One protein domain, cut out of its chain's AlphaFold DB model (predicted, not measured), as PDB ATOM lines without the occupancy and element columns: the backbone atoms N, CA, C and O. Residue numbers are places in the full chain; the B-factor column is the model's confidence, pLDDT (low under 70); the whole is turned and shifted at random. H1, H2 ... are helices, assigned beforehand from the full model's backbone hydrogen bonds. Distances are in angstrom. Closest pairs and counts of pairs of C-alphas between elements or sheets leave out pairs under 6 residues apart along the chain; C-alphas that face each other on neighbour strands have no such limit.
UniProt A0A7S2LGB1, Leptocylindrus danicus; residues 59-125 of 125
ATOM      1  N   GLU A  59     236.050 123.491 258.422       97.50
ATOM      2  CA  GLU A  59     234.969 124.399 258.023       97.50
ATOM      3  C   GLU A  59     233.657 124.084 258.756       97.50
ATOM      4  O   GLU A  59     232.953 124.997 259.185       97.50
ATOM      5  N   LEU A  60     233.348 122.805 258.996       97.50
ATOM      6  CA  LEU A  60     232.182 122.386 259.777       97.50
ATOM      7  C   LEU A  60     232.260 122.897 261.222       97.50
ATOM      8  O   LEU A  60     231.255 123.344 261.782       97.50
ATOM      9  N   LYS A  61     233.449 122.857 261.834       98.12
ATOM     10  CA  LYS A  61     233.681 123.416 263.171       98.12
ATOM     11  C   LYS A  61     233.432 124.925 263.190       98.12
ATOM     12  O   LYS A  61     232.737 125.414 264.082       98.12
ATOM     13  N   GLU A  62     233.963 125.656 262.214       96.44
ATOM     14  CA  GLU A  62     233.769 127.107 262.115       96.44
ATOM     15  C   GLU A  62     232.305 127.475 261.826       96.44
ATOM     16  O   GLU A  62     231.773 128.409 262.431       96.44
ATOM     17  N   PHE A  63     231.624 126.711 260.969       96.44
ATOM     18  CA  PHE A  63     230.193 126.849 260.716       96.44
ATOM     19  C   PHE A  63     229.380 126.682 262.005       96.44
ATOM     20  O   PHE A  63     228.604 127.568 262.356       96.44
ATOM     21  N   ARG A  64     229.603 125.599 262.764       98.00
ATOM     22  CA  ARG A  64     228.905 125.352 264.040       98.00
ATOM     23  C   ARG A  64     229.146 126.465 265.055       98.00
ATOM     24  O   ARG A  64     228.210 126.884 265.729       98.00
ATOM     25  N   ARG A  65     230.378 126.983 265.135       96.75
ATOM     26  CA  ARG A  65     230.712 128.125 266.000       96.75
ATOM     27  C   ARG A  65     229.908 129.373 265.622       96.75
ATOM     28  O   ARG A  65     229.382 130.049 266.499       96.75
ATOM     29  N   ARG A  66     229.805 129.685 264.327       95.00
ATOM     30  CA  ARG A  66     229.019 130.829 263.827       95.00
ATOM     31  C   ARG A  66     227.527 130.642 264.042       95.00
ATOM     32  O   ARG A  66     226.863 131.594 264.428       95.00
ATOM     33  N   LEU A  67     227.023 129.430 263.826       95.81
ATOM     34  CA  LEU A  67     225.626 129.097 264.068       95.81
ATOM     35  C   LEU A  67     225.261 129.300 265.543       95.81
ATOM     36  O   LEU A  67     224.238 129.909 265.833       95.81
ATOM     37  N   ALA A  68     226.121 128.855 266.466       96.25
ATOM     38  CA  ALA A  68     225.930 129.082 267.897       96.25
ATOM     39  C   ALA A  68     225.908 130.579 268.243       96.25
ATOM     40  O   ALA A  68     225.023 131.020 268.968       96.25
ATOM     41  N   LEU A  69     226.823 131.364 267.666       95.12
ATOM     42  CA  LEU A  69     226.865 132.816 267.857       95.12
ATOM     43  C   LEU A  69     225.592 133.509 267.350       95.12
ATOM     44  O   LEU A  69     225.047 134.368 268.033       95.12
ATOM     45  N   VAL A  70     225.117 133.142 266.157       95.44
ATOM     46  CA  VAL A  70     223.863 133.670 265.600       95.44
ATOM     47  C   VAL A  70     222.682 133.289 266.485       95.44
ATOM     48  O   VAL A  70     221.840 134.130 266.768       95.44
ATOM     49  N   HIS A  71     222.614 132.043 266.949       94.94
ATOM     50  CA  HIS A  71     221.540 131.601 267.833       94.94
ATOM     51  C   HIS A  71     221.532 132.379 269.156       94.94
ATOM     52  O   HIS A  71     220.475 132.800 269.622       94.94
ATOM     53  N   GLU A  72     222.702 132.598 269.755       95.12
ATOM     54  CA  GLU A  72     222.848 133.403 270.967       95.12
ATOM     55  C   GLU A  72     222.384 134.845 270.734       95.12
ATOM     56  O   GLU A  72     221.435 135.294 271.373       95.12
ATOM     57  N   GLN A  73     222.982 135.532 269.761       95.06
ATOM     58  CA  GLN A  73     222.738 136.959 269.560       95.06
ATOM     59  C   GLN A  73     221.371 137.252 268.952       95.06
ATOM     60  O   GLN A  73     220.752 138.243 269.296       95.06
ATOM     61  N   CYS A  74     220.870 136.421 268.043       94.69
ATOM     62  CA  CYS A  74     219.609 136.709 267.368       94.69
ATOM     63  C   CYS A  74     218.415 136.102 268.102       94.69
ATOM     64  O   CYS A  74     217.423 136.789 268.348       94.69
ATOM     65  N   THR A  75     218.490 134.820 268.462       89.62
ATOM     66  CA  THR A  75     217.340 134.102 269.019       89.62
ATOM     67  C   THR A  75     217.221 134.289 270.528       89.62
ATOM     68  O   THR A  75     216.149 134.661 271.000       89.62
ATOM     69  N   LEU A  76     218.292 134.055 271.295       88.81
ATOM     70  CA  LEU A  76     218.219 134.094 272.764       88.81
ATOM     71  C   LEU A  76     218.088 135.516 273.320       88.81
ATOM     72  O   LEU A  76     217.378 135.714 274.301       88.81
ATOM     73  N   GLU A  77     218.703 136.505 272.673       91.00
ATOM     74  CA  GLU A  77     218.533 137.922 273.030       91.00
ATOM     75  C   GLU A  77     217.202 138.520 272.523       91.00
ATOM     76  O   GLU A  77     216.929 139.697 272.751       91.00
ATOM     77  N   GLY A  78     216.357 137.732 271.843       89.12
ATOM     78  CA  GLY A  78     215.023 138.165 271.410       89.12
ATOM     79  C   GLY A  78     215.026 139.201 270.282       89.12
ATOM     80  O   GLY A  78     214.085 139.980 270.162       89.12
ATOM     81  N   ARG A  79     216.076 139.223 269.451       92.81
ATOM     82  CA  ARG A  79     216.221 140.175 268.335       92.81
ATOM     83  C   ARG A  79     215.464 139.757 267.075       92.81
ATOM     84  O   ARG A  79     215.345 140.559 266.155       92.81
ATOM     85  N   VAL A  80     214.972 138.518 267.021       94.25
ATOM     86  CA  VAL A  80     214.153 138.009 265.913       94.25
ATOM     87  C   VAL A  80     212.671 138.186 266.222       94.25
ATOM     88  O   VAL A  80     212.162 137.631 267.197       94.25
ATOM     89  N   ILE A  81     211.966 138.900 265.346       93.50
ATOM     90  CA  ILE A  81     210.510 139.052 265.408       93.50
ATOM     91  C   ILE A  81     209.868 137.974 264.533       93.50
ATOM     92  O   ILE A  81     209.884 138.056 263.307       93.50
ATOM     93  N   LEU A  82     209.306 136.948 265.171       92.75
ATOM     94  CA  LEU A  82     208.581 135.874 264.489       92.75
ATOM     95  C   LEU A  82     207.104 136.252 264.282       92.75
ATOM     96  O   LEU A  82     206.565 137.050 265.050       92.75
ATOM     97  N   PRO A  83     206.394 135.631 263.318       93.62
ATOM     98  CA  PRO A  83     204.951 135.839 263.141       93.62
ATOM     99  C   PRO A  83     204.105 135.446 264.358       93.62
ATOM    100  O   PRO A  83     202.948 135.847 264.470       93.62
ATOM    101  N   CYS A  84     204.672 134.668 265.280       92.06
ATOM    102  CA  CYS A  84     204.047 134.310 266.541       92.06
ATOM    103  C   CYS A  84     204.951 134.661 267.722       92.06
ATOM    104  O   CYS A  84     206.104 134.228 267.766       92.06
ATOM    105  N   SER A  85     204.401 135.367 268.710       90.00
ATOM    106  CA  SER A  85     205.105 135.618 269.967       90.00
ATOM    107  C   SER A  85     205.213 134.360 270.834       90.00
ATOM    108  O   SER A  85     204.455 133.396 270.701       90.00
ATOM    109  N   ASP A  86     206.106 134.411 271.817       87.06
ATOM    110  CA  ASP A  86     206.209 133.439 272.911       87.06
ATOM    111  C   ASP A  86     204.894 133.265 273.699       87.06
ATOM    112  O   ASP A  86     204.617 132.186 274.227       87.06
ATOM    113  N   LYS A  87     204.058 134.309 273.723       89.25
ATOM    114  CA  LYS A  87     202.727 134.335 274.349       89.25
ATOM    115  C   LYS A  87     201.604 133.824 273.439       89.25
ATOM    116  O   LYS A  87     200.446 133.853 273.849       89.25
ATOM    117  N   GLY A  88     201.912 133.362 272.225       90.75
ATOM    118  CA  GLY A  88     200.912 132.857 271.280       90.75
ATOM    119  C   GLY A  88     200.073 133.957 270.624       90.75
ATOM    120  O   GLY A  88     198.953 133.701 270.181       90.75
ATOM    121  N   VAL A  89     200.587 135.187 270.582       92.88
ATOM    122  CA  VAL A  89     199.937 136.317 269.907       92.88
ATOM    123  C   VAL A  89     200.474 136.407 268.486       92.88
ATOM    124  O   VAL A  89     201.686 136.362 268.285       92.88
ATOM    125  N   VAL A  90     199.577 136.546 267.512       93.25
ATOM    126  CA  VAL A  90     199.948 136.746 266.107       93.25
ATOM    127  C   VAL A  90     200.555 138.139 265.923       93.25
ATOM    128  O   VAL A  90     200.018 139.129 266.417       93.25
ATOM    129  N   GLN A  91     201.680 138.217 265.213       93.06
ATOM    130  CA  GLN A  91     202.487 139.425 265.010       93.06
ATOM    131  C   GLN A  91     202.857 139.648 263.532       93.06
ATOM    132  O   GLN A  91     203.883 140.258 263.246       93.06
ATOM    133  N   ASN A  92     202.015 139.198 262.593       91.06
ATOM    134  CA  ASN A  92     202.298 139.210 261.147       91.06
ATOM    135  C   ASN A  92     202.801 140.559 260.607       91.06
ATOM    136  O   ASN A  92     203.718 140.592 259.798       91.06
ATOM    137  N   GLU A  93     202.227 141.685 261.045       92.25
ATOM    138  CA  GLU A  93     202.691 143.004 260.587       92.25
ATOM    139  C   GLU A  93     204.102 143.335 261.085       92.25
ATOM    140  O   GLU A  93     204.903 143.883 260.334       92.25
ATOM    141  N   ALA A  94     204.433 142.963 262.323       91.50
ATOM    142  CA  ALA A  94     205.760 143.191 262.884       91.50
ATOM    143  C   ALA A  94     206.806 142.223 262.306       91.50
ATOM    144  O   ALA A  94     207.967 142.593 262.158       91.50
ATOM    145  N   SER A  95     206.411 140.997 261.949       93.44
ATOM    146  CA  SER A  95     207.329 140.009 261.375       93.44
ATOM    147  C   SER A  95     207.674 140.280 259.908       93.44
ATOM    148  O   SER A  95     208.717 139.824 259.449       93.44
ATOM    149  N   LYS A  96     206.868 141.058 259.168       93.19
ATOM    150  CA  LYS A  96     207.141 141.409 257.757       93.19
ATOM    151  C   LYS A  96     208.490 142.090 257.532       93.19
ATOM    152  O   LYS A  96     209.070 141.917 256.469       93.19
ATOM    153  N   SER A  97     208.985 142.868 258.496       91.50
ATOM    154  CA  SER A  97     210.309 143.496 258.388       91.50
ATOM    155  C   SER A  97     211.449 142.567 258.799       91.50
ATOM    156  O   SER A  97     212.606 142.914 258.636       91.50
ATOM    157  N   ASN A  98     211.150 141.400 259.369       93.62
ATOM    158  CA  ASN A  98     212.151 140.490 259.920       93.62
ATOM    159  C   ASN A  98     212.239 139.163 259.161       93.62
ATOM    160  O   ASN A  98     213.264 138.493 259.260       93.62
ATOM    161  N   CYS A  99     211.201 138.794 258.410       94.38
ATOM    162  CA  CYS A  99     211.091 137.570 257.620       94.38
ATOM    163  C   CYS A  99     211.036 137.895 256.124       94.38
ATOM    164  O   CYS A  99     210.535 138.945 255.733       94.38
ATOM    165  N   TYR A 100     211.538 136.996 255.274       92.75
ATOM    166  CA  TYR A 100     211.493 137.200 253.823       92.75
ATOM    167  C   TYR A 100     210.073 137.068 253.269       92.75
ATOM    168  O   TYR A 100     209.656 137.867 252.435       92.75
ATOM    169  N   PHE A 101     209.336 136.057 253.725       90.44
ATOM    170  CA  PHE A 101     207.913 135.884 253.453       90.44
ATOM    171  C   PHE A 101     207.305 135.021 254.559       90.44
ATOM    172  O   PHE A 101     207.953 134.079 255.005       90.44
ATOM    173  N   ASP A 102     206.090 135.341 255.002       87.25
ATOM    174  CA  ASP A 102     205.397 134.657 256.103       87.25
ATOM    175  C   ASP A 102     206.315 134.368 257.313       87.25
ATOM    176  O   ASP A 102     206.792 135.303 257.961       87.25
ATOM    177  N   ASP A 103     206.573 133.093 257.621       87.75
ATOM    178  CA  ASP A 103     207.469 132.610 258.680       87.75
ATOM    179  C   ASP A 103     208.842 132.139 258.166       87.75
ATOM    180  O   ASP A 103     209.646 131.574 258.915       87.75
ATOM    181  N   VAL A 104     209.151 132.399 256.896       91.62
ATOM    182  CA  VAL A 104     210.373 131.946 256.234       91.62
ATOM    183  C   VAL A 104     211.472 133.002 256.296       91.62
ATOM    184  O   VAL A 104     211.291 134.174 255.960       91.62
ATOM    185  N   GLY A 105     212.670 132.558 256.686       92.19
ATOM    186  CA  GLY A 105     213.876 133.389 256.673       92.19
ATOM    187  C   GLY A 105     213.860 134.534 257.688       92.19
ATOM    188  O   GLY A 105     214.431 135.595 257.426       92.19
ATOM    189  N   CYS A 106     213.186 134.343 258.822       94.69
ATOM    190  CA  CYS A 106     213.132 135.333 259.891       94.69
ATOM    191  C   CYS A 106     214.500 135.579 260.547       94.69
ATOM    192  O   CYS A 106     215.294 134.654 260.725       94.69
ATOM    193  N   GLY A 107     214.750 136.824 260.953       94.00
ATOM    194  CA  GLY A 107     215.977 137.235 261.633       94.00
ATOM    195  C   GLY A 107     217.149 137.535 260.700       94.00
ATOM    196  O   GLY A 107     218.282 137.620 261.176       94.00
ATOM    197  N   ASN A 108     216.899 137.685 259.396       93.50
ATOM    198  CA  ASN A 108     217.946 137.933 258.400       93.50
ATOM    199  C   ASN A 108     218.772 139.198 258.710       93.50
ATOM    200  O   ASN A 108     219.998 139.119 258.702       93.50
ATOM    201  N   GLU A 109     218.134 140.303 259.110       93.62
ATOM    202  CA  GLU A 109     218.819 141.548 259.487       93.62
ATOM    203  C   GLU A 109     219.807 141.327 260.641       93.62
ATOM    204  O   GLU A 109     220.968 141.731 260.573       93.62
ATOM    205  N   CYS A 110     219.383 140.601 261.682       95.50
ATOM    206  CA  CYS A 110     220.265 140.273 262.797       95.50
ATOM    207  C   CYS A 110     221.455 139.420 262.339       95.50
ATOM    208  O   CYS A 110     222.592 139.690 262.725       95.50
ATOM    209  N   ILE A 111     221.221 138.414 261.489       95.19
ATOM    210  CA  ILE A 111     222.295 137.572 260.945       95.19
ATOM    211  C   ILE A 111     223.311 138.425 260.176       95.19
ATOM    212  O   ILE A 111     224.519 138.263 260.380       95.19
ATOM    213  N   ASP A 112     222.845 139.350 259.338       94.81
ATOM    214  CA  ASP A 112     223.705 140.237 258.553       94.81
ATOM    215  C   ASP A 112     224.581 141.123 259.446       94.81
ATOM    216  O   ASP A 112     225.790 141.250 259.209       94.81
ATOM    217  N   GLU A 113     224.021 141.662 260.529       94.81
ATOM    218  CA  GLU A 113     224.776 142.425 261.523       94.81
ATOM    219  C   GLU A 113     225.838 141.576 262.234       94.81
ATOM    220  O   GLU A 113     227.000 141.987 262.331       94.81
ATOM    221  N   VAL A 114     225.482 140.367 262.688       94.62
ATOM    222  CA  VAL A 114     226.435 139.434 263.317       94.62
ATOM    223  C   VAL A 114     227.593 139.149 262.358       94.62
ATOM    224  O   VAL A 114     228.768 139.180 262.747       94.62
ATOM    225  N   VAL A 115     227.292 138.913 261.081       93.00
ATOM    226  CA  VAL A 115     228.298 138.665 260.042       93.00
ATOM    227  C   VAL A 115     229.182 139.894 259.812       93.00
ATOM    228  O   VAL A 115     230.407 139.747 259.712       93.00
ATOM    229  N   ALA A 116     228.609 141.097 259.751       94.12
ATOM    230  CA  ALA A 116     229.355 142.343 259.592       94.12
ATOM    231  C   ALA A 116     230.323 142.581 260.765       94.12
ATOM    232  O   ALA A 116     231.507 142.861 260.551       94.12
ATOM    233  N   LEU A 117     229.870 142.362 262.003       91.81
ATOM    234  CA  LEU A 117     230.698 142.481 263.206       91.81
ATOM    235  C   LEU A 117     231.850 141.468 263.219       91.81
ATOM    236  O   LEU A 117     232.989 141.824 263.537       91.81
ATOM    237  N   GLN A 118     231.596 140.216 262.824       89.88
ATOM    238  CA  GLN A 118     232.645 139.196 262.715       89.88
ATOM    239  C   GLN A 118     233.699 139.558 261.655       89.88
ATOM    240  O   GLN A 118     234.889 139.322 261.870       89.88
ATOM    241  N   LYS A 119     233.287 140.140 260.518       88.75
ATOM    242  CA  LYS A 119     234.213 140.611 259.472       88.75
ATOM    243  C   LYS A 119     235.100 141.749 259.975       88.75
ATOM    244  O   LYS A 119     236.301 141.720 259.724       88.75
ATOM    245  N   ASN A 120     234.530 142.705 260.705       86.25
ATOM    246  CA  ASN A 120     235.283 143.832 261.252       86.25
ATOM    247  C   ASN A 120     236.311 143.373 262.295       86.25
ATOM    248  O   ASN A 120     237.470 143.765 262.204       86.25
ATOM    249  N   ARG A 121     235.944 142.454 263.200       82.44
ATOM    250  CA  ARG A 121     236.883 141.890 264.191       82.44
ATOM    251  C   ARG A 121     238.096 141.214 263.552       82.44
ATOM    252  O   ARG A 121     239.205 141.414 264.021       82.44
ATOM    253  N   ARG A 122     237.893 140.472 262.458       79.00
ATOM    254  CA  ARG A 122     238.977 139.820 261.700       79.00
ATOM    255  C   ARG A 122     239.904 140.785 260.961       79.00
ATOM    256  O   ARG A 122     240.991 140.378 260.592       79.00
ATOM    257  N   ARG A 123     239.467 142.016 260.678       75.19
ATOM    258  CA  ARG A 123     240.308 143.045 260.039       75.19
ATOM    259  C   ARG A 123     241.151 143.827 261.047       75.19
ATOM    260  O   ARG A 123     242.074 144.520 260.639       75.19
ATOM    261  N   SER A 124     240.807 143.753 262.330       63.44
ATOM    262  CA  SER A 124     241.483 144.463 263.422       63.44
ATOM    263  C   SER A 124     242.515 143.603 264.167       63.44
ATOM    264  O   SER A 124     243.133 144.096 265.105       63.44
ATOM    265  N   THR A 125     242.684 142.341 263.764       52.81
ATOM    266  CA  THR A 125     243.662 141.358 264.273       52.81
ATOM    267  C   THR A 125     244.564 140.899 263.149       52.81
ATOM    268  O   THR A 125     245.787 140.834 263.371       52.81
TER     269      THR A 125
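What this domain is: This is residues 59 to 125 of the 125 residues of a protein of Leptocylindrus danicus (UniProt A0A7S2LGB1). Two long helices, H1 and H3, meet near the end of H1 and the beginning of H3 as a V, whose tips at residues 59 to 65 and 119 to 125 stick out. Beyond the closed end of the V, two long links and the short H2 make a looped head. The printed part has 67 residues, with three named helices, H1, H2, H3, and no named strand: all helix. It is a loose rod of 44 by 19 by 19 A, with a radius of gyration of the C-alphas of 13.8 A.

Where its parts are: H1, residues 59 to 76, begins at C-alpha 59 (234.969, 124.399, 258.023) and is 24.3 A long. H3, residues 108 to 123, is 23.0 A long and ends at C-alpha 123 (240.308, 143.045, 260.039). H2 is residues 92 to 95.

How they stand to each other: H1 touches H3 with residues 70 to 74 alone; the closest C-alphas, of Cys 74 and Cys 110, are 5.8 A apart. They run opposite ways at a steep tilt of 55 degrees. H2 is apart from both. In H1 and H3 every O i to N i+4 pair is within hydrogen-bond range; H2 is too short for one.

The domain as a whole: The farthest C-alphas, of Val 89 and Thr 125, are 44.4 A apart. The printed part has no cut. Both links are long, 15 and 12 residues. Residues 124 to 125 have pLDDT under 70.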